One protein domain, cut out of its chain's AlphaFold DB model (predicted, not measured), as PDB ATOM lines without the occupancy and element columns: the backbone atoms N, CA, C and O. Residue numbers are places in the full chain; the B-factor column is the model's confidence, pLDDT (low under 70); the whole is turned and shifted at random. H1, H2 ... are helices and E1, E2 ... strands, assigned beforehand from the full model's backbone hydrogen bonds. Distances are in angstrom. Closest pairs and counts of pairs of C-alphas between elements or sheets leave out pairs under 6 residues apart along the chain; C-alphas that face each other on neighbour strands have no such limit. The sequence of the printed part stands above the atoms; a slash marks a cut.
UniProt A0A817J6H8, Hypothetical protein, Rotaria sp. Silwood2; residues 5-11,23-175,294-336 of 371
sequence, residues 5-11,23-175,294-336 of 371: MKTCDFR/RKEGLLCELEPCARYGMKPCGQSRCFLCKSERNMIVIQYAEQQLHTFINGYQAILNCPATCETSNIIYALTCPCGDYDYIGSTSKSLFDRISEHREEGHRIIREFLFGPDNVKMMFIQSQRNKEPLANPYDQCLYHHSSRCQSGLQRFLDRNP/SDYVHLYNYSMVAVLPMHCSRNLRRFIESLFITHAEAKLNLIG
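What this domain is: This is residues 5 to 11, 23 to 175 and 294 to 336 of the 371 residues of the protein "Hypothetical protein" of Rotaria sp. Silwood2 (UniProt A0A817J6H8). A small, strongly twisted antiparallel sheet, E4 E3 E5, forms the core, with the long helix H5 along one face and H3 slantwise over the other. H1 leaves the sheet to cross H3, with H2 and H4 at the corners beyond, while the hairpin E1 E2 sits beside E5. The loop of residues 139 to 147 sticks out. The printed part has 203 residues, under half in named elements, which run E1 E2 E3 E4 H1 H2 H3 H4 E5 H5, a mixed class of helices and strands. It is compact, with a radius of gyration of the C-alphas of 17.7 A and spans of 56 by 47 by 33 A.

How they stand to each other: E1, residues 66 to 68, and E2, residues 74 to 76, form an antiparallel hairpin, with N 67 and O 75 2.8 A apart. E3, residues 88 to 93, and E4, residues 100 to 105, form another, with N 92 and O 101 at 2.8 A. E5, residues 301 to 307, is the antiparallel neighbour of E3, with N 91 and O 303 at 2.8 A. The closest C-alphas of E2 and E5, those of Ala 75 and Val 305, are 6.3 A apart. H1, residues 109 to 129, only grazes the sheet E4 E3 E5 with residues 109 to 116. H2, residues 131 to 138, and H1 only just touch, only at the corner, with Glu 126 and Val 134 closest, their C-alphas 5.8 A apart. H3, residues 151 to 162, touches residues 119 to 127 of H1 at a steep tilt of 55 degrees, with the C-alphas of Ile 124 and Ser 161 closest at 5.1 A. H4, residues 164 to 173, and H3 only just touch, only at the corner, with the C-alphas of Ser 160 and Gly 166 closest at 4.9 A. H5, residues 314 to 334, is on the sheet at a height of 10.1 A, over E4 and E3, and runs along the strands. H3 and H5 lie on opposite faces. Every O i to N i+4 pair is within hydrogen-bond range in H1, H2 and H4, against 5 of 8 in H3 and 16 of 17 in H5.

Where its parts are: E1 begins at C-alpha 66, (0.520, 0.298, -25.772). H1 is 30.0 A long, H3 17.4 A, E5 17.9 A and H5 30.2 A, ending at C-alpha 334, (22.359, 4.584, -30.646).

The domain as a whole: The farthest C-alphas, Lys 24 and Met 136, are 56.9 A apart. Residues 12 to 22 and 176 to 293 are not printed, with C-alpha gaps of 21.0 A and 11.7 A. The links E2 to E3 and H2 to H3 are long. Mean pLDDT of the printed part is 71.9, with 79 residues under 70, among them 135 to 153 and 326 to 336.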
ATOM      1  N   MET A   5       2.541   1.543 -35.312       52.94
ATOM      2  CA  MET A   5       2.354   0.460 -36.271       52.94
ATOM      3  C   MET A   5       0.887   0.035 -36.330       52.94
ATOM      4  O   MET A   5       0.322  -0.323 -35.298       52.94
ATOM      5  N   LYS A   6       0.286   0.039 -37.525       52.00
ATOM      6  CA  LYS A   6      -1.033  -0.541 -37.816       52.00
ATOM      7  C   LYS A   6      -0.863  -1.979 -38.294       52.00
ATOM      8  O   LYS A   6      -0.122  -2.230 -39.233       52.00
ATOM      9  N   THR A   7      -1.560  -2.934 -37.692       48.81
ATOM     10  CA  THR A   7      -1.568  -4.332 -38.152       48.81
ATOM     11  C   THR A   7      -2.884  -4.566 -38.858       48.81
ATOM     12  O   THR A   7      -3.922  -4.695 -38.214       48.81
ATOM     13  N   CYS A   8      -2.852  -4.507 -40.184       45.94
ATOM     14  CA  CYS A   8      -4.051  -4.547 -41.003       45.94
ATOM     15  C   CYS A   8      -4.643  -5.962 -41.002       45.94
ATOM     16  O   CYS A   8      -3.961  -6.920 -41.376       45.94
ATOM     17  N   ASP A   9      -5.928  -6.089 -40.672       44.78
ATOM     18  CA  ASP A   9      -6.706  -7.198 -41.211       44.78
ATOM     19  C   ASP A   9      -6.936  -6.900 -42.700       44.78
ATOM     20  O   ASP A   9      -7.724  -6.034 -43.074       44.78
ATOM     21  N   PHE A  10      -6.165  -7.556 -43.569       49.03
ATOM     22  CA  PHE A  10      -6.256  -7.368 -45.020       49.03
ATOM     23  C   PHE A  10      -7.490  -8.037 -45.637       49.03
ATOM     24  O   PHE A  10      -7.592  -8.065 -46.861       49.03
ATOM     25  N   ARG A  11      -8.426  -8.576 -44.841       43.09
ATOM     26  CA  ARG A  11      -9.602  -9.288 -45.365       43.09
ATOM     27  C   ARG A  11     -10.430  -8.472 -46.367       43.09
ATOM     28  O   ARG A  11     -11.056  -9.086 -47.221       43.09
ATOM     29  N   ARG A  23       0.822   8.188 -45.656       58.66
ATOM     30  CA  ARG A  23       1.495   8.523 -44.379       58.66
ATOM     31  C   ARG A  23       0.550   8.416 -43.175       58.66
ATOM     32  O   ARG A  23       0.994   8.188 -42.053       58.66
ATOM     33  N   LYS A  24      -0.759   8.559 -43.408       60.06
ATOM     34  CA  LYS A  24      -1.807   8.430 -42.383       60.06
ATOM     35  C   LYS A  24      -2.368   7.002 -42.287       60.06
ATOM     36  O   LYS A  24      -2.836   6.588 -41.225       60.06
ATOM     37  N   GLU A  25      -2.322   6.241 -43.380       54.75
ATOM     38  CA  GLU A  25      -2.934   4.904 -43.491       54.75
ATOM     39  C   GLU A  25      -1.935   3.738 -43.609       54.75
ATOM     40  O   GLU A  25      -2.352   2.584 -43.590       54.75
ATOM     41  N   GLY A  26      -0.635   4.014 -43.719       57.28
ATOM     42  CA  GLY A  26       0.415   3.010 -43.877       57.28
ATOM     43  C   GLY A  26       0.643   2.146 -42.635       57.28
ATOM     44  O   GLY A  26       0.156   2.445 -41.544       57.28
ATOM     45  N   LEU A  27       1.427   1.070 -42.812       56.59
ATOM     46  CA  LEU A  27       1.835   0.167 -41.724       56.59
ATOM     47  C   LEU A  27       2.498   0.949 -40.585       56.59
ATOM     48  O   LEU A  27       2.285   0.617 -39.430       56.59
ATOM     49  N   LEU A  28       3.258   1.992 -40.919       60.44
ATOM     50  CA  LEU A  28       3.795   2.976 -39.986       60.44
ATOM     51  C   LEU A  28       3.072   4.300 -40.232       60.44
ATOM     52  O   LEU A  28       3.028   4.778 -41.366       60.44
ATOM     53  N   CYS A  29       2.510   4.886 -39.182       63.19
ATOM     54  CA  CYS A  29       1.839   6.179 -39.244       63.19
ATOM     55  C   CYS A  29       2.359   7.111 -38.142       63.19
ATOM     56  O   CYS A  29       2.679   6.676 -37.037       63.19
ATOM     57  N   GLU A  30       2.486   8.398 -38.466       67.62
ATOM     58  CA  GLU A  30       2.911   9.442 -37.515       67.62
ATOM     59  C   GLU A  30       1.775   9.842 -36.560       67.62
ATOM     60  O   GLU A  30       2.012  10.325 -35.456       67.62
ATOM     61  N   LEU A  31       0.529   9.629 -36.991       70.19
ATOM     62  CA  LEU A  31      -0.673   9.914 -36.217       70.19
ATOM     63  C   LEU A  31      -1.190   8.646 -35.550       70.19
ATOM     64  O   LEU A  31      -1.153   7.563 -36.135       70.19
ATOM     65  N   GLU A  32      -1.732   8.803 -34.350       69.00
ATOM     66  CA  GLU A  32      -2.310   7.694 -33.607       69.00
ATOM     67  C   GLU A  32      -3.521   7.082 -34.353       69.00
ATOM     68  O   GLU A  32      -4.379   7.819 -34.850       69.00
ATOM     69  N   PRO A  33      -3.622   5.743 -34.472       66.25
ATOM     70  CA  PRO A  33      -4.753   5.089 -35.123       66.25
ATOM     71  C   PRO A  33      -6.083   5.351 -34.395       66.25
ATOM     72  O   PRO A  33      -6.183   5.201 -33.181       66.25
ATOM     73  N   CYS A  34      -7.143   5.648 -35.160       61.75
ATOM     74  CA  CYS A  34      -8.489   5.889 -34.618       61.75
ATOM     75  C   CYS A  34      -9.123   4.653 -33.956       61.75
ATOM     76  O   CYS A  34     -10.001   4.795 -33.112       61.75
ATOM     77  N   ALA A  35      -8.718   3.442 -34.357       57.28
ATOM     78  CA  ALA A  35      -9.217   2.195 -33.793       57.28
ATOM     79  C   ALA A  35      -8.137   1.573 -32.905       57.28
ATOM     80  O   ALA A  35      -7.092   1.149 -33.396       57.28
ATOM     81  N   ARG A  36      -8.407   1.520 -31.598       59.66
ATOM     82  CA  ARG A  36      -7.583   0.808 -30.622       59.66
ATOM     83  C   ARG A  36      -8.268  -0.501 -30.287       59.66
ATOM     84  O   ARG A  36      -9.463  -0.526 -29.993       59.66
ATOM     85  N   TYR A  37      -7.516  -1.583 -30.353       61.81
ATOM     86  CA  TYR A  37      -8.029  -2.896 -30.027       61.81
ATOM     87  C   TYR A  37      -7.243  -3.442 -28.846       61.81
ATOM     88  O   TYR A  37      -6.035  -3.264 -28.748       61.81
ATOM     89  N   GLY A  38      -7.940  -4.088 -27.922       65.00
ATOM     90  CA  GLY A  38      -7.343  -4.616 -26.705       65.00
ATOM     91  C   GLY A  38      -7.354  -6.127 -26.672       65.00
ATOM     92  O   GLY A  38      -8.093  -6.794 -27.398       65.00
ATOM     93  N   MET A  39      -6.584  -6.684 -25.752       71.00
ATOM     94  CA  MET A  39      -6.750  -8.086 -25.420       71.00
ATOM     95  C   MET A  39      -8.074  -8.303 -24.690       71.00
ATOM     96  O   MET A  39      -8.422  -7.536 -23.791       71.00
ATOM     97  N   LYS A  40      -8.775  -9.393 -25.015       78.06
ATOM     98  CA  LYS A  40      -9.971  -9.838 -24.289       78.06
ATOM     99  C   LYS A  40      -9.784 -11.264 -23.766       78.06
ATOM    100  O   LYS A  40      -9.193 -12.096 -24.459       78.06
ATOM    101  N   PRO A  41     -10.274 -11.583 -22.557       79.94
ATOM    102  CA  PRO A  41     -10.289 -12.962 -22.094       79.94
ATOM    103  C   PRO A  41     -11.155 -13.812 -23.035       79.94
ATOM    104  O   PRO A  41     -12.169 -13.342 -23.546       79.94
ATOM    105  N   CYS A  42     -10.794 -15.079 -23.248       84.50
ATOM    106  CA  CYS A  42     -11.550 -15.983 -24.128       84.50
ATOM    107  C   CYS A  42     -12.924 -16.399 -23.564       84.50
ATOM    108  O   CYS A  42     -13.654 -17.138 -24.212       84.50
ATOM    109  N   GLY A  43     -13.261 -15.994 -22.336       83.62
ATOM    110  CA  GLY A  43     -14.513 -16.354 -21.662       83.62
ATOM    111  C   GLY A  43     -14.567 -17.786 -21.114       83.62
ATOM    112  O   GLY A  43     -15.501 -18.130 -20.394       83.62
ATOM    113  N   GLN A  44     -13.566 -18.627 -21.384       84.12
ATOM    114  CA  GLN A  44     -13.562 -20.007 -20.901       84.12
ATOM    115  C   GLN A  44     -13.382 -20.083 -19.389       84.12
ATOM    116  O   GLN A  44     -12.504 -19.447 -18.800       84.12
ATOM    117  N   SER A  45     -14.177 -20.949 -18.756       81.19
ATOM    118  CA  SER A  45     -14.232 -21.057 -17.301       81.19
ATOM    119  C   SER A  45     -12.958 -21.614 -16.655       81.19
ATOM    120  O   SER A  45     -12.779 -21.435 -15.452       81.19
ATOM    121  N   ARG A  46     -12.073 -22.236 -17.442       81.88
ATOM    122  CA  ARG A  46     -10.837 -22.897 -16.995       81.88
ATOM    123  C   ARG A  46      -9.591 -22.448 -17.764       81.88
ATOM    124  O   ARG A  46      -8.577 -23.135 -17.740       81.88
ATOM    125  N   CYS A  47      -9.646 -21.323 -18.479       79.31
ATOM    126  CA  CYS A  47      -8.467 -20.855 -19.202       79.31
ATOM    127  C   CYS A  47      -7.400 -20.345 -18.222       79.31
ATOM    128  O   CYS A  47      -7.562 -19.279 -17.632       79.31
ATOM    129  N   PHE A  48      -6.281 -21.066 -18.107       75.69
ATOM    130  CA  PHE A  48      -5.170 -20.707 -17.214       75.69
ATOM    131  C   PHE A  48      -4.508 -19.365 -17.551       75.69
ATOM    132  O   PHE A  48      -3.879 -18.760 -16.689       75.69
ATOM    133  N   LEU A  49      -4.631 -18.890 -18.796       76.56
ATOM    134  CA  LEU A  49      -4.159 -17.554 -19.167       76.56
ATOM    135  C   LEU A  49      -5.135 -16.450 -18.757       76.56
ATOM    136  O   LEU A  49      -4.704 -15.431 -18.229       76.56
ATOM    137  N   CYS A  50      -6.436 -16.651 -18.984       78.75
ATOM    138  CA  CYS A  50      -7.449 -15.619 -18.755       78.75
ATOM    139  C   CYS A  50      -7.929 -15.552 -17.297       78.75
ATOM    140  O   CYS A  50      -8.442 -14.521 -16.876       78.75
ATOM    141  N   LYS A  51      -7.808 -16.646 -16.534       72.75
ATOM    142  CA  LYS A  51      -8.363 -16.799 -15.181       72.75
ATOM    143  C   LYS A  51      -7.302 -17.029 -14.115       72.75
ATOM    144  O   LYS A  51      -7.500 -17.824 -13.204       72.75
ATOM    145  N   SER A  52      -6.166 -16.348 -14.216       61.75
ATOM    146  CA  SER A  52      -5.199 -16.345 -13.120       61.75
ATOM    147  C   SER A  52      -5.834 -15.654 -11.901       61.75
ATOM    148  O   SER A  52      -5.734 -14.442 -11.743       61.75
ATOM    149  N   GLU A  53      -6.518 -16.425 -11.044       53.69
ATOM    150  CA  GLU A  53      -7.163 -15.985  -9.789       53.69
ATOM    151  C   GLU A  53      -6.153 -15.381  -8.793       53.69
ATOM    152  O   GLU A  53      -6.522 -14.808  -7.773       53.69
ATOM    153  N   ARG A  54      -4.855 -15.481  -9.095       55.62
ATOM    154  CA  ARG A  54      -3.751 -15.074  -8.231       55.62
ATOM    155  C   ARG A  54      -3.072 -13.791  -8.708       55.62
ATOM    156  O   ARG A  54      -1.862 -13.820  -8.869       55.62
ATOM    157  N   ASN A  55      -3.797 -12.689  -8.941       49.34
ATOM    158  CA  ASN A  55      -3.269 -11.308  -9.113       49.34
ATOM    159  C   ASN A  55      -2.032 -11.104 -10.028       49.34
ATOM    160  O   ASN A  55      -1.423 -10.038 -10.033       49.34
ATOM    161  N   MET A  56      -1.640 -12.096 -10.822       54.03
ATOM    162  CA  MET A  56      -0.463 -12.078 -11.675       54.03
ATOM    163  C   MET A  56      -0.937 -12.329 -13.086       54.03
ATOM    164  O   MET A  56      -0.967 -13.446 -13.605       54.03
ATOM    165  N   ILE A  57      -1.383 -11.227 -13.664       55.03
ATOM    166  CA  ILE A  57      -1.849 -11.136 -15.025       55.03
ATOM    167  C   ILE A  57      -0.609 -11.215 -15.933       55.03
ATOM    168  O   ILE A  57       0.102 -10.236 -16.126       55.03
ATOM    169  N   VAL A  58      -0.337 -12.414 -16.460       59.12
ATOM    170  CA  VAL A  58       0.725 -12.705 -17.460       59.12
ATOM    171  C   VAL A  58       0.564 -11.847 -18.706       59.12
ATOM    172  O   VAL A  58       1.517 -11.491 -19.394       59.12
ATOM    173  N   ILE A  59      -0.700 -11.594 -19.002       66.00
ATOM    174  CA  ILE A  59      -1.210 -11.010 -20.215       66.00
ATOM    175  C   ILE A  59      -2.148  -9.914 -19.758       66.00
ATOM    176  O   ILE A  59      -3.265 -10.201 -19.334       66.00
ATOM    177  N   GLN A  60      -1.683  -8.672 -19.770       66.25
ATOM    178  CA  GLN A  60      -2.536  -7.561 -19.375       66.25
ATOM    179  C   GLN A  60      -3.677  -7.411 -20.388       66.25
ATOM    180  O   GLN A  60      -3.459  -7.205 -21.574       66.25
ATOM    181  N   TYR A  61      -4.915  -7.551 -19.924       64.00
ATOM    182  CA  TYR A  61      -6.098  -7.317 -20.743       64.00
ATOM    183  C   TYR A  61      -6.497  -5.851 -20.583       64.00
ATOM    184  O   TYR A  61      -7.197  -5.504 -19.637       64.00
ATOM    185  N   ALA A  62      -6.000  -4.976 -21.460       60.56
ATOM    186  CA  ALA A  62      -6.411  -3.573 -21.494       60.56
ATOM    187  C   ALA A  62      -6.857  -3.168 -22.904       60.56
ATOM    188  O   ALA A  62      -6.297  -3.621 -23.902       60.56
ATOM    189  N   GLU A  63      -7.868  -2.300 -22.977       58.91
ATOM    190  CA  GLU A  63      -8.474  -1.832 -24.234       58.91
ATOM    191  C   GLU A  63      -7.521  -0.977 -25.085       58.91
ATOM    192  O   GLU A  63      -7.723  -0.825 -26.285       58.91
ATOM    193  N   GLN A  64      -6.455  -0.456 -24.472       65.00
ATOM    194  CA  GLN A  64      -5.476   0.436 -25.092       65.00
ATOM    195  C   GLN A  64      -4.048  -0.055 -24.829       65.00
ATOM    196  O   GLN A  64      -3.208   0.701 -24.346       65.00
ATOM    197  N   GLN A  65      -3.776  -1.342 -25.077       66.81
ATOM    198  CA  GLN A  65      -2.435  -1.895 -24.876       66.81
ATOM    199  C   GLN A  65      -1.428  -1.224 -25.814       66.81
ATOM    200  O   GLN A  65      -1.338  -1.532 -27.004       66.81
ATOM    201  N   LEU A  66      -0.675  -0.303 -25.225       75.88
ATOM    202  CA  LEU A  66       0.520   0.298 -25.772       75.88
ATOM    203  C   LEU A  66       1.709  -0.458 -25.185       75.88
ATOM    204  O   LEU A  66       1.942  -0.412 -23.976       75.88
ATOM    205  N   HIS A  67       2.455  -1.161 -26.024       77.19
ATOM    206  CA  HIS A  67       3.720  -1.743 -25.614       77.19
ATOM    207  C   HIS A  67       4.835  -0.733 -25.873       77.19
ATOM    208  O   HIS A  67       5.051  -0.353 -27.022       77.19
ATOM    209  N   THR A  68       5.524  -0.293 -24.819       81.94
ATOM    210  CA  THR A  68       6.735   0.527 -24.954       81.94
ATOM    211  C   THR A  68       7.946  -0.389 -24.864       81.94
ATOM    212  O   THR A  68       8.219  -0.934 -23.798       81.94
ATOM    213  N   PHE A  69       8.648  -0.549 -25.979       79.38
ATOM    214  CA  PHE A  69       9.884  -1.317 -26.051       79.38
ATOM    215  C   PHE A  69      11.010  -0.600 -25.299       79.38
ATOM    216  O   PHE A  69      10.987   0.624 -25.134       79.38
ATOM    217  N   ILE A  70      12.055  -1.338 -24.932       77.50
ATOM    218  CA  ILE A  70      13.246  -0.826 -24.227       77.50
ATOM    219  C   ILE A  70      13.950   0.347 -24.928       77.50
ATOM    220  O   ILE A  70      14.666   1.122 -24.301       77.50
ATOM    221  N   ASN A  71      13.731   0.514 -26.231       71.62
ATOM    222  CA  ASN A  71      14.253   1.627 -27.023       71.62
ATOM    223  C   ASN A  71      13.314   2.859 -27.075       71.62
ATOM    224  O   ASN A  71      13.526   3.768 -27.888       71.62
ATOM    225  N   GLY A  72      12.243   2.863 -26.277       75.69
ATOM    226  CA  GLY A  72      11.205   3.894 -26.244       75.69
ATOM    227  C   GLY A  72      10.230   3.861 -27.424       75.69
ATOM    228  O   GLY A  72       9.384   4.747 -27.535       75.69
ATOM    229  N   TYR A  73      10.342   2.886 -28.333       73.62
ATOM    230  CA  TYR A  73       9.360   2.695 -29.399       73.62
ATOM    231  C   TYR A  73       8.039   2.217 -28.808       73.62
ATOM    232  O   TYR A  73       8.035   1.436 -27.861       73.62
ATOM    233  N   GLN A  74       6.923   2.659 -29.378       77.56
ATOM    234  CA  GLN A  74       5.604   2.268 -28.910       77.56
ATOM    235  C   GLN A  74       4.838   1.547 -30.016       77.56
ATOM    236  O   GLN A  74       4.674   2.076 -31.112       77.56
ATOM    237  N   ALA A  75       4.353   0.342 -29.721       73.00
ATOM    238  CA  ALA A  75       3.429  -0.387 -30.581       73.00
ATOM    239  C   ALA A  75       2.039  -0.430 -29.949       73.00
ATOM    240  O   ALA A  75       1.900  -0.627 -28.743       73.00
ATOM    241  N   ILE A  76       1.012  -0.272 -30.781       68.56
ATOM    242  CA  ILE A  76      -0.391  -0.402 -30.387       68.56
ATOM    243  C   ILE A  76      -0.931  -1.711 -30.953       68.56
ATOM    244  O   ILE A  76      -0.674  -2.058 -32.108       68.56
ATOM    245  N   LEU A  77      -1.726  -2.416 -30.153       65.06
ATOM    246  CA  LEU A  77      -2.533  -3.528 -30.638       65.06
ATOM    247  C   LEU A  77      -3.630  -3.040 -31.590       65.06
ATOM    248  O   LEU A  77      -4.510  -2.270 -31.201       65.06
ATOM    249  N   ASN A  78      -3.630  -3.550 -32.826       58.53
ATOM    250  CA  ASN A  78      -4.681  -3.222 -33.798       58.53
ATOM    251  C   ASN A  78      -5.690  -4.353 -34.043       58.53
ATOM    252  O   ASN A  78      -6.452  -4.283 -35.000       58.53
ATOM    253  N   CYS A  79      -5.709  -5.405 -33.218       63.19
ATOM    254  CA  CYS A  79      -6.719  -6.460 -33.317       63.19
ATOM    255  C   CYS A  79      -7.074  -7.019 -31.929       63.19
ATOM    256  O   CYS A  79      -6.163  -7.208 -31.115       63.19
ATOM    257  N   PRO A  80      -8.362  -7.291 -31.628       68.56
ATOM    258  CA  PRO A  80      -8.734  -7.966 -30.402       68.56
ATOM    259  C   PRO A  80      -8.153  -9.366 -30.405       68.56
ATOM    260  O   PRO A  80      -8.359 -10.129 -31.348       68.56
ATOM    261  N   ALA A  81      -7.460  -9.719 -29.335       77.12
ATOM    262  CA  ALA A  81      -6.847 -11.026 -29.241       77.12
ATOM    263  C   ALA A  81      -7.104 -11.678 -27.884       77.12
ATOM    264  O   ALA A  81      -7.244 -11.018 -26.853       77.12
ATOM    265  N   THR A  82      -7.207 -12.998 -27.923       83.94
ATOM    266  CA  THR A  82      -7.495 -13.888 -26.804       83.94
ATOM    267  C   THR A  82      -6.358 -14.901 -26.672       83.94
ATOM    268  O   THR A  82      -5.426 -14.935 -27.477       83.94
ATOM    269  N   CYS A  83      -6.416 -15.772 -25.665       84.19
ATOM    270  CA  CYS A  83      -5.454 -16.869 -25.540       84.19
ATOM    271  C   CYS A  83      -5.501 -17.872 -26.710       84.19
ATOM    272  O   CYS A  83      -4.559 -18.636 -26.889       84.19
ATOM    273  N   GLU A  84      -6.581 -17.884 -27.490       87.56
ATOM    274  CA  GLU A  84      -6.745 -18.769 -28.648       87.56
ATOM    275  C   GLU A  84      -6.253 -18.125 -29.947       87.56
ATOM    276  O   GLU A  84      -6.129 -18.806 -30.964       87.56
ATOM    277  N   THR A  85      -5.952 -16.821 -29.929       85.69
ATOM    278  CA  THR A  85      -5.450 -16.122 -31.109       85.69
ATOM    279  C   THR A  85      -4.143 -16.754 -31.569       85.69
ATOM    280  O   THR A  85      -3.227 -16.988 -30.782       85.69
ATOM    281  N   SER A  86      -4.075 -17.032 -32.865       88.00
ATOM    282  CA  SER A  86      -2.927 -17.611 -33.551       88.00
ATOM    283  C   SER A  86      -2.396 -16.649 -34.610       88.00
ATOM    284  O   SER A  86      -3.001 -15.611 -34.876       88.00
ATOM    285  N   ASN A  87      -1.264 -16.993 -35.230       83.31
ATOM    286  CA  ASN A  87      -0.626 -16.167 -36.263       83.31
ATOM    287  C   ASN A  87      -0.260 -14.767 -35.756       83.31
ATOM    288  O   ASN A  87      -0.507 -13.762 -36.416       83.31
ATOM    289  N   ILE A  88       0.349 -14.714 -34.577       83.62
ATOM    290  CA  ILE A  88       0.684 -13.469 -33.886       83.62
ATOM    291  C   ILE A  88       2.189 -13.211 -33.892       83.62
ATOM    292  O   ILE A  88       2.991 -14.148 -33.883       83.62
ATOM    293  N   ILE A  89       2.545 -11.930 -33.863       83.75
ATOM    294  CA  ILE A  89       3.862 -11.422 -33.479       83.75
ATOM    295  C   ILE A  89       3.707 -10.791 -32.104       83.75
ATOM    296  O   ILE A  89       2.719 -10.107 -31.820       83.75
ATOM    297  N   TYR A  90       4.673 -11.037 -31.238       85.31
ATOM    298  CA  TYR A  90       4.590 -10.661 -29.844       85.31
ATOM    299  C   TYR A  90       5.939 -10.294 -29.264       85.31
ATOM    300  O   TYR A  90       6.975 -10.714 -29.771       85.31
ATOM    301  N   ALA A  91       5.889  -9.548 -28.171       85.12
ATOM    302  CA  ALA A  91       7.014  -9.181 -27.342       85.12
ATOM    303  C   ALA A  91       6.901  -9.880 -25.979       85.12
ATOM    304  O   ALA A  91       5.838  -9.905 -25.353       85.12
ATOM    305  N   LEU A  92       8.007 -10.458 -25.523       86.38
ATOM    306  CA  LEU A  92       8.217 -10.862 -24.140       86.38
ATOM    307  C   LEU A  92       9.233  -9.914 -23.523       86.38
ATOM    308  O   LEU A  92      10.377  -9.868 -23.964       86.38
ATOM    309  N   THR A  93       8.829  -9.214 -22.478       84.19
ATOM    310  CA  THR A  93       9.681  -8.265 -21.765       84.19
ATOM    311  C   THR A  93      10.118  -8.873 -20.451       84.19
ATOM    312  O   THR A  93       9.295  -9.359 -19.662       84.19
ATOM    313  N   CYS A  94      11.424  -8.853 -20.200       84.31
ATOM    314  CA  CYS A  94      11.950  -9.222 -18.899       84.31
ATOM    315  C   CYS A  94      11.393  -8.260 -17.835       84.31
ATOM    316  O   CYS A  94      11.330  -7.056 -18.070       84.31
ATOM    317  N   PRO A  95      11.018  -8.739 -16.642       79.56
ATOM    318  CA  PRO A  95      10.509  -7.899 -15.572       79.56
ATOM    319  C   PRO A  95      11.410  -6.757 -15.112       79.56
ATOM    320  O   PRO A  95      10.895  -5.828 -14.499       79.56
ATOM    321  N   CYS A  96      12.721  -6.825 -15.366       81.25
ATOM    322  CA  CYS A  96      13.618  -5.701 -15.099       81.25
ATOM    323  C   CYS A  96      13.418  -4.533 -16.078       81.25
ATOM    324  O   CYS A  96      13.829  -3.423 -15.775       81.25
ATOM    325  N   GLY A  97      12.778  -4.769 -17.229       82.69
ATOM    326  CA  GLY A  97      12.589  -3.771 -18.279       82.69
ATOM    327  C   GLY A  97      13.817  -3.543 -19.161       82.69
ATOM    328  O   GLY A  97      13.801  -2.618 -19.962       82.69
ATOM    329  N   ASP A  98      14.867  -4.364 -19.047       81.19
ATOM    330  CA  ASP A  98      16.116  -4.191 -19.810       81.19
ATOM    331  C   ASP A  98      16.211  -5.072 -21.062       81.19
ATOM    332  O   ASP A  98      17.193  -4.996 -21.803       81.19
ATOM    333  N   TYR A  99      15.225  -5.940 -21.296       81.00
ATOM    334  CA  TYR A  99      15.273  -6.888 -22.400       81.00
ATOM    335  C   TYR A  99      13.887  -7.178 -22.969       81.00
ATOM    336  O   TYR A  99      12.991  -7.592 -22.230       81.00
ATOM    337  N   ASP A 100      13.766  -7.043 -24.289       82.06
ATOM    338  CA  ASP A 100      12.608  -7.460 -25.075       82.06
ATOM    339  C   ASP A 100      13.008  -8.572 -26.046       82.06
ATOM    340  O   ASP A 100      13.987  -8.462 -26.782       82.06
ATOM    341  N   TYR A 101      12.210  -9.631 -26.084       84.81
ATOM    342  CA  TYR A 101      12.265 -10.662 -27.111       84.81
ATOM    343  C   TYR A 101      11.054 -10.536 -28.015       84.81
ATOM    344  O   TYR A 101       9.920 -10.599 -27.543       84.81
ATOM    345  N   ILE A 102      11.295 -10.423 -29.317       84.56
ATOM    346  CA  ILE A 102      10.239 -10.426 -30.321       84.56
ATOM    347  C   ILE A 102      10.184 -11.809 -30.953       84.56
ATOM    348  O   ILE A 102      11.158 -12.282 -31.536       84.56
ATOM    349  N   GLY A 103       9.025 -12.448 -30.853       85.69
ATOM    350  CA  GLY A 103       8.770 -13.744 -31.460       85.69
ATOM    351  C   GLY A 103       7.512 -13.726 -32.310       85.69
ATOM    352  O   GLY A 103       6.687 -12.813 -32.244       85.69
ATOM    353  N   SER A 104       7.325 -14.789 -33.080       86.50
ATOM    354  CA  SER A 104       6.042 -15.081 -33.710       86.50
ATOM    355  C   SER A 104       5.639 -16.526 -33.492       86.50
ATOM    356  O   SER A 104       6.421 -17.358 -33.025       86.50
ATOM    357  N   THR A 105       4.376 -16.825 -33.772       86.88
ATOM    358  CA  THR A 105       3.865 -18.192 -33.720       86.88
ATOM    359  C   THR A 105       2.674 -18.365 -34.651       86.88
ATOM    360  O   THR A 105       1.890 -17.444 -34.868       86.88
ATOM    361  N   SER A 106       2.543 -19.549 -35.249       87.56
ATOM    362  CA  SER A 106       1.301 -20.004 -35.894       87.56
ATOM    363  C   SER A 106       0.384 -20.770 -34.936       87.56
ATOM    364  O   SER A 106      -0.774 -20.993 -35.273       87.56
ATOM    365  N   LYS A 107       0.878 -21.165 -33.757       89.81
ATOM    366  CA  LYS A 107       0.085 -21.812 -32.701       89.81
ATOM    367  C   LYS A 107      -0.768 -20.782 -31.965       89.81
ATOM    368  O   LYS A 107      -0.595 -19.577 -32.166       89.81
ATOM    369  N   SER A 108      -1.666 -21.258 -31.107       90.19
ATOM    370  CA  SER A 108      -2.386 -20.372 -30.197       90.19
ATOM    371  C   SER A 108      -1.409 -19.649 -29.263       90.19
ATOM    372  O   SER A 108      -0.323 -20.153 -28.945       90.19
ATOM    373  N   LEU A 109      -1.801 -18.461 -28.805       86.94
ATOM    374  CA  LEU A 109      -1.076 -17.725 -27.777       86.94
ATOM    375  C   LEU A 109      -0.860 -18.586 -26.522       86.94
ATOM    376  O   LEU A 109       0.228 -18.594 -25.947       86.94
ATOM    377  N   PHE A 110      -1.877 -19.351 -26.129       86.69
ATOM    378  CA  PHE A 110      -1.812 -20.289 -25.015       86.69
ATOM    379  C   PHE A 110      -0.675 -21.294 -25.137       86.69
ATOM    380  O   PHE A 110       0.161 -21.391 -24.231       86.69
ATOM    381  N   ASP A 111      -0.618 -22.003 -26.261       88.25
ATOM    382  CA  ASP A 111       0.393 -23.032 -26.478       88.25
ATOM    383  C   ASP A 111       1.783 -22.406 -26.481       88.25
ATOM    384  O   ASP A 111       2.687 -22.882 -25.796       88.25
ATOM    385  N   ARG A 112       1.944 -21.276 -27.180       89.12
ATOM    386  CA  ARG A 112       3.251 -20.631 -27.289       89.12
ATOM    387  C   ARG A 112       3.764 -20.109 -25.949       89.12
ATOM    388  O   ARG A 112       4.950 -20.231 -25.660       89.12
ATOM    389  N   ILE A 113       2.895 -19.540 -25.117       85.62
ATOM    390  CA  ILE A 113       3.289 -19.075 -23.781       85.62
ATOM    391  C   ILE A 113       3.613 -20.251 -22.861       85.62
ATOM    392  O   ILE A 113       4.520 -20.144 -22.037       85.62
ATOM    393  N   SER A 114       2.917 -21.377 -23.018       83.88
ATOM    394  CA  SER A 114       3.208 -22.609 -22.282       83.88
ATOM    395  C   SER A 114       4.582 -23.174 -22.649       83.88
ATOM    396  O   SER A 114       5.379 -23.437 -21.752       83.88
ATOM    397  N   GLU A 115       4.913 -23.243 -23.941       86.00
ATOM    398  CA  GLU A 115       6.247 -23.635 -24.425       86.00
ATOM    399  C   GLU A 115       7.351 -22.749 -23.843       86.00
ATOM    400  O   GLU A 115       8.341 -23.235 -23.299       86.00
ATOM    401  N   HIS A 116       7.150 -21.433 -23.912       85.12
ATOM    402  CA  HIS A 116       8.085 -20.444 -23.388       85.12
ATOM    403  C   HIS A 116       8.330 -20.607 -21.881       85.12
ATOM    404  O   HIS A 116       9.459 -20.504 -21.402       85.12
ATOM    405  N   ARG A 117       7.291 -20.934 -21.108       82.38
ATOM    406  CA  ARG A 117       7.431 -21.231 -19.672       82.38
ATOM    407  C   ARG A 117       8.239 -22.498 -19.421       82.38
ATOM    408  O   ARG A 117       9.124 -22.480 -18.569       82.38
ATOM    409  N   GLU A 118       7.934 -23.578 -20.139       82.44
ATOM    410  CA  GLU A 118       8.670 -24.842 -20.020       82.44
ATOM    411  C   GLU A 118      10.160 -24.633 -20.297       82.44
ATOM    412  O   GLU A 118      11.009 -25.096 -19.529       82.44
ATOM    413  N   GLU A 119      10.467 -23.876 -21.346       82.88
ATOM    414  CA  GLU A 119      11.831 -23.579 -21.755       82.88
ATOM    415  C   GLU A 119      12.561 -22.688 -20.743       82.88
ATOM    416  O   GLU A 119      13.686 -22.988 -20.342       82.88
ATOM    417  N   GLY A 120      11.902 -21.651 -20.222       82.88
ATOM    418  CA  GLY A 120      12.479 -20.825 -19.164       82.88
ATOM    419  C   GLY A 120      12.755 -21.597 -17.878       82.88
ATOM    420  O   GLY A 120      13.818 -21.442 -17.280       82.88
ATOM    421  N   HIS A 121      11.849 -22.491 -17.484       82.31
ATOM    422  CA  HIS A 121      12.069 -23.383 -16.346       82.31
ATOM    423  C   HIS A 121      13.226 -24.356 -16.587       82.31
ATOM    424  O   HIS A 121      13.943 -24.704 -15.648       82.31
ATOM    425  N   ARG A 122      13.392 -24.852 -17.818       84.06
ATOM    426  CA  ARG A 122      14.522 -25.709 -18.188       84.06
ATOM    427  C   ARG A 122      15.833 -24.948 -18.021       84.06
ATOM    428  O   ARG A 122      16.694 -25.406 -17.280       84.06
ATOM    429  N   ILE A 123      15.941 -23.765 -18.618       83.31
ATOM    430  CA  ILE A 123      17.177 -22.974 -18.626       83.31
ATOM    431  C   ILE A 123      17.553 -22.474 -17.226       83.31
ATOM    432  O   ILE A 123      18.721 -22.541 -16.854       83.31
ATOM    433  N   ILE A 124      16.589 -22.045 -16.400       83.38
ATOM    434  CA  ILE A 124      16.890 -21.676 -15.006       83.38
ATOM    435  C   ILE A 124      17.366 -22.896 -14.206       83.38
ATOM    436  O   ILE A 124      18.304 -22.785 -13.424       83.38
ATOM    437  N   ARG A 125      16.784 -24.082 -14.420       83.62
ATOM    438  CA  ARG A 125      17.282 -25.305 -13.773       83.62
ATOM    439  C   ARG A 125      18.675 -25.693 -14.252       83.62
ATOM    440  O   ARG A 125      19.487 -26.082 -13.427       83.62
ATOM    441  N   GLU A 126      18.971 -25.560 -15.543       84.31
ATOM    442  CA  GLU A 126      20.326 -25.769 -16.078       84.31
ATOM    443  C   GLU A 126      21.325 -24.807 -15.449       84.31
ATOM    444  O   GLU A 126      22.431 -25.209 -15.098       84.31
ATOM    445  N   PHE A 127      20.911 -23.559 -15.241       84.44
ATOM    446  CA  PHE A 127      21.714 -22.566 -14.548       84.44
ATOM    447  C   PHE A 127      21.966 -22.935 -13.075       84.44
ATOM    448  O   PHE A 127      23.100 -22.829 -12.615       84.44
ATOM    449  N   LEU A 128      20.945 -23.402 -12.348       83.94
ATOM    450  CA  LEU A 128      21.053 -23.753 -10.924       83.94
ATOM    451  C   LEU A 128      21.794 -25.076 -10.677       83.94
ATOM    452  O   LEU A 128      22.552 -25.192  -9.719       83.94
ATOM    453  N   PHE A 129      21.562 -26.085 -11.514       83.00
ATOM    454  CA  PHE A 129      22.060 -27.447 -11.299       83.00
ATOM    455  C   PHE A 129      23.316 -27.770 -12.097       83.00
ATOM    456  O   PHE A 129      23.992 -28.749 -11.797       83.00
ATOM    457  N   GLY A 130      23.621 -26.981 -13.122       82.19
ATOM    458  CA  GLY A 130      24.585 -27.341 -14.147       82.19
ATOM    459  C   GLY A 130      23.956 -28.194 -15.261       82.19
ATOM    460  O   GLY A 130      22.993 -28.939 -15.035       82.19
ATOM    461  N   PRO A 131      24.497 -28.108 -16.489       76.75
ATOM    462  CA  PRO A 131      23.912 -28.740 -17.671       76.75
ATOM    463  C   PRO A 131      23.884 -30.272 -17.585       76.75
ATOM    464  O   PRO A 131      22.950 -30.899 -18.084       76.75
ATOM    465  N   ASP A 132      24.870 -30.890 -16.934       75.56
ATOM    466  CA  ASP A 132      24.992 -32.351 -16.884       75.56
ATOM    467  C   ASP A 132      23.975 -32.988 -15.931       75.56
ATOM    468  O   ASP A 132      23.364 -34.006 -16.266       75.56
ATOM    469  N   ASN A 133      23.682 -32.323 -14.811       72.56
ATOM    470  CA  ASN A 133      22.619 -32.738 -13.898       72.56
ATOM    471  C   ASN A 133      21.244 -32.666 -14.567       72.56
ATOM    472  O   ASN A 133      20.425 -33.569 -14.401       72.56
ATOM    473  N   VAL A 134      21.002 -31.645 -15.394       71.38
ATOM    474  CA  VAL A 134      19.754 -31.548 -16.158       71.38
ATOM    475  C   VAL A 134      19.680 -32.623 -17.238       71.38
ATOM    476  O   VAL A 134      18.656 -33.295 -17.339       71.38
ATOM    477  N   LYS A 135      20.746 -32.874 -18.006       69.81
ATOM    478  CA  LYS A 135      20.754 -33.966 -18.998       69.81
ATOM    479  C   LYS A 135      20.417 -35.309 -18.350       69.81
ATOM    480  O   LYS A 135      19.517 -35.999 -18.824       69.81
ATOM    481  N   MET A 136      21.051 -35.635 -17.224       62.59
ATOM    482  CA  MET A 136      20.774 -36.865 -16.470       62.59
ATOM    483  C   MET A 136      19.314 -36.965 -16.004       62.59
ATOM    484  O   MET A 136      18.764 -38.062 -15.926       62.59
ATOM    485  N   MET A 137      18.659 -35.832 -15.746       65.19
ATOM    486  CA  MET A 137      17.243 -35.772 -15.369       65.19
ATOM    487  C   MET A 137      16.281 -35.861 -16.563       65.19
ATOM    488  O   MET A 137      15.205 -36.442 -16.438       65.19
ATOM    489  N   PHE A 138      16.644 -35.298 -17.720       61.66
ATOM    490  CA  PHE A 138      15.742 -35.134 -18.867       61.66
ATOM    491  C   PHE A 138      15.873 -36.193 -19.959       61.66
ATOM    492  O   PHE A 138      14.924 -36.355 -20.733       61.66
ATOM    493  N   ILE A 139      16.975 -36.951 -19.997       56.34
ATOM    494  CA  ILE A 139      17.183 -38.066 -20.942       56.34
ATOM    495  C   ILE A 139      16.040 -39.105 -20.872       56.34
ATOM    496  O   ILE A 139      15.777 -39.798 -21.854       56.34
ATOM    497  N   GLN A 140      15.276 -39.160 -19.774       51.34
ATOM    498  CA  GLN A 140      14.072 -39.996 -19.673       51.34
ATOM    499  C   GLN A 140      12.808 -39.422 -20.344       51.34
ATOM    500  O   GLN A 140      11.939 -40.207 -20.711       51.34
ATOM    501  N   SER A 141      12.683 -38.103 -20.551       50.59
ATOM    502  CA  SER A 141      11.434 -37.490 -21.059       50.59
ATOM    503  C   SER A 141      11.447 -37.112 -22.548       50.59
ATOM    504  O   SER A 141      10.386 -36.881 -23.122       50.59
ATOM    505  N   GLN A 142      12.618 -37.046 -23.197       51.94
ATOM    506  CA  GLN A 142      12.758 -36.423 -24.524       51.94
ATOM    507  C   GLN A 142      13.072 -37.371 -25.690       51.94
ATOM    508  O   GLN A 142      13.553 -36.917 -26.724       51.94
ATOM    509  N   ARG A 143      12.750 -38.669 -25.618       51.34
ATOM    510  CA  ARG A 143      13.010 -39.567 -26.766       51.34
ATOM    511  C   ARG A 143      12.299 -39.181 -28.078       51.34
ATOM    512  O   ARG A 143      12.713 -39.687 -29.109       51.34
ATOM    513  N   ASN A 144      11.316 -38.267 -28.070       51.94
ATOM    514  CA  ASN A 144      10.509 -37.930 -29.255       51.94
ATOM    515  C   ASN A 144      10.317 -36.422 -29.546       51.94
ATOM    516  O   ASN A 144       9.427 -36.086 -30.326       51.94
ATOM    517  N   LYS A 145      11.060 -35.489 -28.930       56.06
ATOM    518  CA  LYS A 145      10.866 -34.057 -29.248       56.06
ATOM    519  C   LYS A 145      11.743 -33.645 -30.435       56.06
ATOM    520  O   LYS A 145      12.950 -33.867 -30.417       56.06
ATOM    521  N   GLU A 146      11.112 -33.065 -31.459       57.69
ATOM    522  CA  GLU A 146      11.795 -32.422 -32.586       57.69
ATOM    523  C   GLU A 146      12.845 -31.411 -32.097       57.69
ATOM    524  O   GLU A 146      12.669 -30.839 -31.014       57.69
ATOM    525  N   PRO A 147      13.930 -31.184 -32.866       55.53
ATOM    526  CA  PRO A 147      14.986 -30.247 -32.500       55.53
ATOM    527  C   PRO A 147      14.392 -28.898 -32.079       55.53
ATOM    528  O   PRO A 147      13.704 -28.224 -32.845       55.53
ATOM    529  N   LEU A 148      14.636 -28.553 -30.812       52.59
ATOM    530  CA  LEU A 148      14.134 -27.347 -30.166       52.59
ATOM    531  C   LEU A 148      14.591 -26.103 -30.932       52.59
ATOM    532  O   LEU A 148      15.783 -25.936 -31.159       52.59
ATOM    533  N   ALA A 149      13.594 -25.288 -31.283       57.12
ATOM    534  CA  ALA A 149      13.549 -23.839 -31.488       57.12
ATOM    535  C   ALA A 149      14.798 -23.075 -31.984       57.12
ATOM    536  O   ALA A 149      15.944 -23.310 -31.621       57.12
ATOM    537  N   ASN A 150      14.512 -22.042 -32.777       63.44
ATOM    538  CA  ASN A 150      15.447 -21.020 -33.232       63.44
ATOM    539  C   ASN A 150      16.425 -20.587 -32.107       63.44
ATOM    540  O   ASN A 150      15.941 -20.208 -31.042       63.44
ATOM    541  N   PRO A 151      17.762 -20.592 -32.305       66.38
ATOM    542  CA  PRO A 151      18.738 -20.231 -31.266       66.38
ATOM    543  C   PRO A 151      18.483 -18.867 -30.602       66.38
ATOM    544  O   PRO A 151      18.815 -18.686 -29.434       66.38
ATOM    545  N   TYR A 152      17.833 -17.930 -31.300       64.38
ATOM    546  CA  TYR A 152      17.440 -16.633 -30.739       64.38
ATOM    547  C   TYR A 152      16.387 -16.725 -29.622       64.38
ATOM    548  O   TYR A 152      16.368 -15.872 -28.736       64.38
ATOM    549  N   ASP A 153      15.549 -17.768 -29.600       65.38
ATOM    550  CA  ASP A 153      14.558 -17.975 -28.535       65.38
ATOM    551  C   ASP A 153      15.247 -18.191 -27.178       65.38
ATOM    552  O   ASP A 153      14.707 -17.816 -26.140       65.38
ATOM    553  N   GLN A 154      16.469 -18.733 -27.175       71.94
ATOM    554  CA  GLN A 154      17.224 -19.031 -25.958       71.94
ATOM    555  C   GLN A 154      17.819 -17.775 -25.308       71.94
ATOM    556  O   GLN A 154      18.030 -17.759 -24.094       71.94
ATOM    557  N   CYS A 155      18.059 -16.701 -26.069       76.75
ATOM    558  CA  CYS A 155      18.685 -15.477 -25.556       76.75
ATOM    559  C   CYS A 155      17.869 -14.831 -24.429       76.75
ATOM    560  O   CYS A 155      18.439 -14.441 -23.410       76.75
ATOM    561  N   LEU A 156      16.540 -14.802 -24.563       77.88
ATOM    562  CA  LEU A 156      15.628 -14.292 -23.535       77.88
ATOM    563  C   LEU A 156      15.771 -15.059 -22.210       77.88
ATOM    564  O   LEU A 156      15.852 -14.473 -21.131       77.88
ATOM    565  N   TYR A 157      15.821 -16.384 -22.284       78.19
ATOM    566  CA  TYR A 157      15.918 -17.259 -21.115       78.19
ATOM    567  C   TYR A 157      17.301 -17.253 -20.481       78.19
ATOM    568  O   TYR A 157      17.432 -17.299 -19.253       78.19
ATOM    569  N   HIS A 158      18.341 -17.133 -21.300       80.00
ATOM    570  CA  HIS A 158      19.688 -16.889 -20.812       80.00
ATOM    571  C   HIS A 158      19.803 -15.532 -20.120       80.00
ATOM    572  O   HIS A 158      20.469 -15.443 -19.090       80.00
ATOM    573  N   HIS A 159      19.116 -14.502 -20.620       81.94
ATOM    574  CA  HIS A 159      19.012 -13.233 -19.912       81.94
ATOM    575  C   HIS A 159      18.299 -13.428 -18.569       81.94
ATOM    576  O   HIS A 159      18.865 -13.087 -17.538       81.94
ATOM    577  N   SER A 160      17.118 -14.050 -18.531       78.62
ATOM    578  CA  SER A 160      16.359 -14.206 -17.279       78.62
ATOM    579  C   SER A 160      17.036 -15.053 -16.213       78.62
ATOM    580  O   SER A 160      16.880 -14.758 -15.034       78.62
ATOM    581  N   SER A 161      17.798 -16.078 -16.601       80.62
ATOM    582  CA  SER A 161      18.589 -16.864 -15.640       80.62
ATOM    583  C   SER A 161      19.748 -16.066 -15.031       80.62
ATOM    584  O   SER A 161      20.240 -16.428 -13.968       80.62
ATOM    585  N   ARG A 162      20.155 -14.961 -15.668       81.56
ATOM    586  CA  ARG A 162      21.195 -14.034 -15.192       81.56
ATOM    587  C   ARG A 162      20.637 -12.703 -14.683       81.56
ATOM    588  O   ARG A 162      21.374 -11.918 -14.100       81.56
ATOM    589  N   CYS A 163      19.357 -12.438 -14.914       83.56
ATOM    590  CA  CYS A 163      18.665 -11.245 -14.467       83.56
ATOM    591  C   CYS A 163      18.171 -11.458 -13.039       83.56
ATOM    592  O   CYS A 163      17.359 -12.349 -12.785       83.56
ATOM    593  N   GLN A 164      18.592 -10.589 -12.121       83.62
ATOM    594  CA  GLN A 164      18.190 -10.650 -10.716       83.62
ATOM    595  C   GLN A 164      16.665 -10.671 -10.551       83.62
ATOM    596  O   GLN A 164      16.138 -11.485  -9.801       83.62
ATOM    597  N   SER A 165      15.940  -9.822 -11.290       82.88
ATOM    598  CA  SER A 165      14.472  -9.756 -11.212       82.88
ATOM    599  C   SER A 165      13.804 -11.042 -11.707       82.88
ATOM    600  O   SER A 165      12.820 -11.495 -11.119       82.88
ATOM    601  N   GLY A 166      14.331 -11.638 -12.782       82.38
ATOM    602  CA  GLY A 166      13.826 -12.896 -13.334       82.38
ATOM    603  C   GLY A 166      14.081 -14.072 -12.391       82.38
ATOM    604  O   GLY A 166      13.154 -14.815 -12.060       82.38
ATOM    605  N   LEU A 167      15.317 -14.195 -11.904       83.38
ATOM    606  CA  LEU A 167      15.724 -15.256 -10.987       83.38
ATOM    607  C   LEU A 167      15.008 -15.155  -9.633       83.38
ATOM    608  O   LEU A 167      14.503 -16.159  -9.142       83.38
ATOM    609  N   GLN A 168      14.878 -13.955  -9.062       85.31
ATOM    610  CA  GLN A 168      14.151 -13.741  -7.808       85.31
ATOM    611  C   GLN A 168      12.691 -14.200  -7.925       85.31
ATOM    612  O   GLN A 168      12.232 -15.005  -7.118       85.31
ATOM    613  N   ARG A 169      11.980 -13.782  -8.982       82.75
ATOM    614  CA  ARG A 169      10.595 -14.220  -9.236       82.75
ATOM    615  C   ARG A 169      10.480 -15.736  -9.374       82.75
ATOM    616  O   ARG A 169       9.489 -16.315  -8.926       82.75
ATOM    617  N   PHE A 170      11.470 -16.375  -9.997       85.31
ATOM    618  CA  PHE A 170      11.533 -17.831 -10.072       85.31
ATOM    619  C   PHE A 170      11.631 -18.474  -8.693       85.31
ATOM    620  O   PHE A 170      10.861 -19.386  -8.391       85.31
ATOM    621  N   LEU A 171      12.546 -17.993  -7.859       86.06
ATOM    622  CA  LEU A 171      12.809 -18.553  -6.539       86.06
ATOM    623  C   LEU A 171      11.658 -18.302  -5.559       86.06
ATOM    624  O   LEU A 171      11.261 -19.218  -4.846       86.06
ATOM    625  N   ASP A 172      11.047 -17.117  -5.579       84.31
ATOM    626  CA  ASP A 172       9.882 -16.787  -4.741       84.31
ATOM    627  C   ASP A 172       8.703 -17.728  -5.004       84.31
ATOM    628  O   ASP A 172       7.943 -18.087  -4.103       84.31
ATOM    629  N   ARG A 173       8.547 -18.147  -6.262       81.94
ATOM    630  CA  ARG A 173       7.485 -19.061  -6.688       81.94
ATOM    631  C   ARG A 173       7.857 -20.529  -6.545       81.94
ATOM    632  O   ARG A 173       6.962 -21.368  -6.486       81.94
ATOM    633  N   ASN A 174       9.146 -20.838  -6.461       80.69
ATOM    634  CA  ASN A 174       9.639 -22.188  -6.244       80.69
ATOM    635  C   ASN A 174      10.648 -22.189  -5.089       80.69
ATOM    636  O   ASN A 174      11.846 -22.390  -5.309       80.69
ATOM    637  N   PRO A 175      10.184 -22.006  -3.841       86.56
ATOM    638  CA  PRO A 175      11.081 -21.798  -2.712       86.56
ATOM    639  C   PRO A 175      12.000 -22.993  -2.439       86.56
ATOM    640  O   PRO A 175      13.074 -22.840  -1.872       86.56
ATOM    641  N   SER A 294       2.470 -26.013  -9.624       45.19
ATOM    642  CA  SER A 294       1.774 -24.865  -9.037       45.19
ATOM    643  C   SER A 294       1.876 -23.736 -10.043       45.19
ATOM    644  O   SER A 294       2.853 -22.998 -10.029       45.19
ATOM    645  N   ASP A 295       0.906 -23.674 -10.953       51.47
ATOM    646  CA  ASP A 295       0.551 -22.491 -11.740       51.47
ATOM    647  C   ASP A 295       1.758 -21.644 -12.182       51.47
ATOM    648  O   ASP A 295       2.015 -20.565 -11.659       51.47
ATOM    649  N   TYR A 296       2.516 -22.227 -13.118       64.44
ATOM    650  CA  TYR A 296       3.482 -21.632 -14.047       64.44
ATOM    651  C   TYR A 296       4.126 -20.299 -13.631       64.44
ATOM    652  O   TYR A 296       3.502 -19.245 -13.723       64.44
ATOM    653  N   VAL A 297       5.423 -20.291 -13.311       64.12
ATOM    654  CA  VAL A 297       6.117 -19.023 -13.063       64.12
ATOM    655  C   VAL A 297       6.175 -18.185 -14.332       64.12
ATOM    656  O   VAL A 297       6.661 -18.611 -15.379       64.12
ATOM    657  N   HIS A 298       5.690 -16.953 -14.229       71.00
ATOM    658  CA  HIS A 298       5.787 -15.973 -15.301       71.00
ATOM    659  C   HIS A 298       7.066 -15.173 -15.130       71.00
ATOM    660  O   HIS A 298       7.144 -14.230 -14.342       71.00
ATOM    661  N   LEU A 299       8.078 -15.587 -15.884       74.19
ATOM    662  CA  LEU A 299       9.375 -14.921 -15.936       74.19
ATOM    663  C   LEU A 299       9.358 -13.664 -16.808       74.19
ATOM    664  O   LEU A 299      10.349 -12.950 -16.824       74.19
ATOM    665  N   TYR A 300       8.254 -13.401 -17.514       77.06
ATOM    666  CA  TYR A 300       8.134 -12.337 -18.507       77.06
ATOM    667  C   TYR A 300       6.764 -11.695 -18.466       77.06
ATOM    668  O   TYR A 300       5.760 -12.363 -18.201       77.06
ATOM    669  N   ASN A 301       6.742 -10.415 -18.811       77.88
ATOM    670  CA  ASN A 301       5.530  -9.746 -19.240       77.88
ATOM    671  C   ASN A 301       5.348 -10.020 -20.729       77.88
ATOM    672  O   ASN A 301       6.303  -9.944 -21.499       77.88
ATOM    673  N   TYR A 302       4.131 -10.343 -21.135       74.88
ATOM    674  CA  TYR A 302       3.820 -10.584 -22.532       74.88
ATOM    675  C   TYR A 302       2.993  -9.435 -23.097       74.88
ATOM    676  O   TYR A 302       2.018  -9.006 -22.484       74.88
ATOM    677  N   SER A 303       3.365  -8.969 -24.283       75.00
ATOM    678  CA  SER A 303       2.586  -8.024 -25.077       75.00
ATOM    679  C   SER A 303       2.423  -8.578 -26.484       75.00
ATOM    680  O   SER A 303       3.389  -9.019 -27.101       75.00
ATOM    681  N   MET A 304       1.209  -8.557 -27.029       70.50
ATOM    682  CA  MET A 304       1.073  -8.744 -28.471       70.50
ATOM    683  C   MET A 304       1.559  -7.491 -29.185       70.50
ATOM    684  O   MET A 304       1.482  -6.382 -28.665       70.50
ATOM    685  N   VAL A 305       2.079  -7.689 -30.384       69.50
ATOM    686  CA  VAL A 305       2.590  -6.601 -31.211       69.50
ATOM    687  C   VAL A 305       1.847  -6.585 -32.545       69.50
ATOM    688  O   VAL A 305       1.520  -5.518 -33.055       69.50
ATOM    689  N   ALA A 306       1.505  -7.760 -33.086       69.75
ATOM    690  CA  ALA A 306       0.660  -7.875 -34.265       69.75
ATOM    691  C   ALA A 306      -0.156  -9.166 -34.301       69.75
ATOM    692  O   ALA A 306       0.303 -10.216 -33.856       69.75
ATOM    693  N   VAL A 307      -1.330  -9.100 -34.930       69.44
ATOM    694  CA  VAL A 307      -2.082 -10.275 -35.387       69.44
ATOM    695  C   VAL A 307      -2.035 -10.280 -36.909       69.44
ATOM    696  O   VAL A 307      -2.359  -9.277 -37.543       69.44
ATOM    697  N   LEU A 308      -1.587 -11.386 -37.498       74.50
ATOM    698  CA  LEU A 308      -1.467 -11.541 -38.942       74.50
ATOM    699  C   LEU A 308      -2.668 -12.320 -39.496       74.50
ATOM    700  O   LEU A 308      -3.197 -13.203 -38.814       74.50
ATOM    701  N   PRO A 309      -3.067 -12.076 -40.758       72.00
ATOM    702  CA  PRO A 309      -4.063 -12.906 -41.425       72.00
ATOM    703  C   PRO A 309      -3.673 -14.392 -41.411       72.00
ATOM    704  O   PRO A 309      -2.494 -14.731 -41.543       72.00
ATOM    705  N   MET A 310      -4.665 -15.289 -41.336       69.31
ATOM    706  CA  MET A 310      -4.443 -16.748 -41.309       69.31
ATOM    707  C   MET A 310      -3.578 -17.262 -42.472       69.31
ATOM    708  O   MET A 310      -2.813 -18.204 -42.295       69.31
ATOM    709  N   HIS A 311      -3.664 -16.622 -43.642       74.31
ATOM    710  CA  HIS A 311      -2.907 -16.985 -44.846       74.31
ATOM    711  C   HIS A 311      -1.731 -16.038 -45.131       74.31
ATOM    712  O   HIS A 311      -1.285 -15.917 -46.270       74.31
ATOM    713  N   CYS A 312      -1.222 -15.340 -44.113       74.56
ATOM    714  CA  CYS A 312      -0.040 -14.499 -44.256       74.56
ATOM    715  C   CYS A 312       1.151 -15.328 -44.756       74.56
ATOM    716  O   CYS A 312       1.511 -16.344 -44.156       74.56
ATOM    717  N   SER A 313       1.801 -14.869 -45.830       78.62
ATOM    718  CA  SER A 313       2.986 -15.546 -46.356       78.62
ATOM    719  C   SER A 313       4.109 -15.566 -45.312       78.62
ATOM    720  O   SER A 313       4.266 -14.638 -44.510       78.62
ATOM    721  N   ARG A 314       4.933 -16.621 -45.340       74.44
ATOM    722  CA  ARG A 314       6.114 -16.743 -44.467       74.44
ATOM    723  C   ARG A 314       7.068 -15.553 -44.631       74.44
ATOM    724  O   ARG A 314       7.676 -15.130 -43.653       74.44
ATOM    725  N   ASN A 315       7.167 -15.003 -45.842       73.62
ATOM    726  CA  ASN A 315       8.023 -13.857 -46.148       73.62
ATOM    727  C   ASN A 315       7.503 -12.566 -45.515       73.62
ATOM    728  O   ASN A 315       8.285 -11.855 -44.898       73.62
ATOM    729  N   LEU A 316       6.196 -12.291 -45.603       71.94
ATOM    730  CA  LEU A 316       5.603 -11.116 -44.960       71.94
ATOM    731  C   LEU A 316       5.745 -11.192 -43.437       71.94
ATOM    732  O   LEU A 316       6.121 -10.213 -42.800       71.94
ATOM    733  N   ARG A 317       5.519 -12.376 -42.859       76.19
ATOM    734  CA  ARG A 317       5.728 -12.608 -41.428       76.19
ATOM    735  C   ARG A 317       7.172 -12.302 -41.012       76.19
ATOM    736  O   ARG A 317       7.378 -11.499 -40.109       76.19
ATOM    737  N   ARG A 318       8.152 -12.887 -41.712       75.50
ATOM    738  CA  ARG A 318       9.580 -12.634 -41.460       75.50
ATOM    739  C   ARG A 318       9.950 -11.169 -41.642       75.50
ATOM    740  O   ARG A 318      10.714 -10.648 -40.850       75.50
ATOM    741  N   PHE A 319       9.395 -10.499 -42.647       76.62
ATOM    742  CA  PHE A 319       9.630  -9.076 -42.869       76.62
ATOM    743  C   PHE A 319       9.160  -8.228 -41.681       76.62
ATOM    744  O   PHE A 319       9.918  -7.393 -41.199       76.62
ATOM    745  N   ILE A 320       7.947  -8.470 -41.168       73.19
ATOM    746  CA  ILE A 320       7.413  -7.721 -40.020       73.19
ATOM    747  C   ILE A 320       8.213  -8.035 -38.745       73.19
ATOM    748  O   ILE A 320       8.553  -7.119 -38.001       73.19
ATOM    749  N   GLU A 321       8.562  -9.302 -38.505       74.69
ATOM    750  CA  GLU A 321       9.461  -9.686 -37.404       74.69
ATOM    751  C   GLU A 321      10.805  -8.961 -37.492       74.69
ATOM    752  O   GLU A 321      11.232  -8.330 -36.527       74.69
ATOM    753  N   SER A 322      11.457  -9.011 -38.658       74.06
ATOM    754  CA  SER A 322      12.737  -8.348 -38.894       74.06
ATOM    755  C   SER A 322      12.636  -6.841 -38.711       74.06
ATOM    756  O   SER A 322      13.574  -6.251 -38.187       74.06
ATOM    757  N   LEU A 323      11.519  -6.215 -39.087       74.31
ATOM    758  CA  LEU A 323      11.292  -4.789 -38.865       74.31
ATOM    759  C   LEU A 323      11.295  -4.465 -37.367       74.31
ATOM    760  O   LEU A 323      12.019  -3.566 -36.943       74.31
ATOM    761  N   PHE A 324      10.571  -5.233 -36.551       71.06
ATOM    762  CA  PHE A 324      10.569  -5.036 -35.102       71.06
ATOM    763  C   PHE A 324      11.927  -5.301 -34.456       71.06
ATOM    764  O   PHE A 324      12.371  -4.493 -33.642       71.06
ATOM    765  N   ILE A 325      12.597  -6.390 -34.839       71.19
ATOM    766  CA  ILE A 325      13.921  -6.745 -34.312       71.19
ATOM    767  C   ILE A 325      14.936  -5.657 -34.671       71.19
ATOM    768  O   ILE A 325      15.573  -5.092 -33.788       71.19
ATOM    769  N   THR A 326      15.024  -5.291 -35.952       68.81
ATOM    770  CA  THR A 326      15.989  -4.294 -36.444       68.81
ATOM    771  C   THR A 326      15.760  -2.940 -35.781       68.81
ATOM    772  O   THR A 326      16.717  -2.263 -35.416       68.81
ATOM    773  N   HIS A 327      14.504  -2.533 -35.572       63.72
ATOM    774  CA  HIS A 327      14.211  -1.286 -34.867       63.72
ATOM    775  C   HIS A 327      14.556  -1.345 -33.373       63.72
ATOM    776  O   HIS A 327      15.066  -0.355 -32.836       63.72
ATOM    777  N   ALA A 328      14.300  -2.475 -32.704       59.75
ATOM    778  CA  ALA A 328      14.724  -2.695 -31.323       59.75
ATOM    779  C   ALA A 328      16.255  -2.574 -31.199       59.75
ATOM    780  O   ALA A 328      16.749  -1.786 -30.392       59.75
ATOM    781  N   GLU A 329      16.997  -3.252 -32.074       63.25
ATOM    782  CA  GLU A 329      18.463  -3.298 -32.075       63.25
ATOM    783  C   GLU A 329      19.119  -1.970 -32.489       63.25
ATOM    784  O   GLU A 329      20.028  -1.482 -31.813       63.25
ATOM    785  N   ALA A 330      18.654  -1.326 -33.564       59.53
ATOM    786  CA  ALA A 330      19.264  -0.106 -34.105       59.53
ATOM    787  C   ALA A 330      19.304   1.049 -33.089       59.53
ATOM    788  O   ALA A 330      20.250   1.837 -33.078       59.53
ATOM    789  N   LYS A 331      18.318   1.143 -32.191       52.62
ATOM    790  CA  LYS A 331      18.314   2.175 -31.144       52.62
ATOM    791  C   LYS A 331      19.125   1.800 -29.904       52.62
ATOM    792  O   LYS A 331      19.704   2.691 -29.288       52.62
ATOM    793  N   LEU A 332      19.226   0.517 -29.554       46.78
ATOM    794  CA  LEU A 332      20.155   0.076 -28.505       46.78
ATOM    795  C   LEU A 332      21.613   0.389 -28.884       46.78
ATOM    796  O   LEU A 332      22.407   0.764 -28.019       46.78
ATOM    797  N   ASN A 333      21.929   0.328 -30.182       51.22
ATOM    798  CA  ASN A 333      23.199   0.800 -30.740       51.22
ATOM    799  C   ASN A 333      23.377   2.319 -30.554       51.22
ATOM    800  O   ASN A 333      24.434   2.759 -30.110       51.22
ATOM    801  N   LEU A 334      22.336   3.120 -30.813       49.72
ATOM    802  CA  LEU A 334      22.359   4.584 -30.646       49.72
ATOM    803  C   LEU A 334      22.532   5.054 -29.193       49.72
ATOM    804  O   LEU A 334      23.162   6.080 -28.966       49.72
ATOM    805  N   ILE A 335      22.005   4.319 -28.207       50.47
ATOM    806  CA  ILE A 335      22.142   4.660 -26.774       50.47
ATOM    807  C   ILE A 335      23.525   4.225 -26.228       50.47
ATOM    808  O   ILE A 335      23.817   4.385 -25.046       50.47
ATOM    809  N   GLY A 336      24.403   3.660 -27.069       44.03
ATOM    810  CA  GLY A 336      25.714   3.157 -26.648       44.03
ATOM    811  C   GLY A 336      25.630   1.900 -25.776       44.03
ATOM    812  O   GLY A 336      26.591   1.564 -25.094       44.03
TER     813      GLY A 336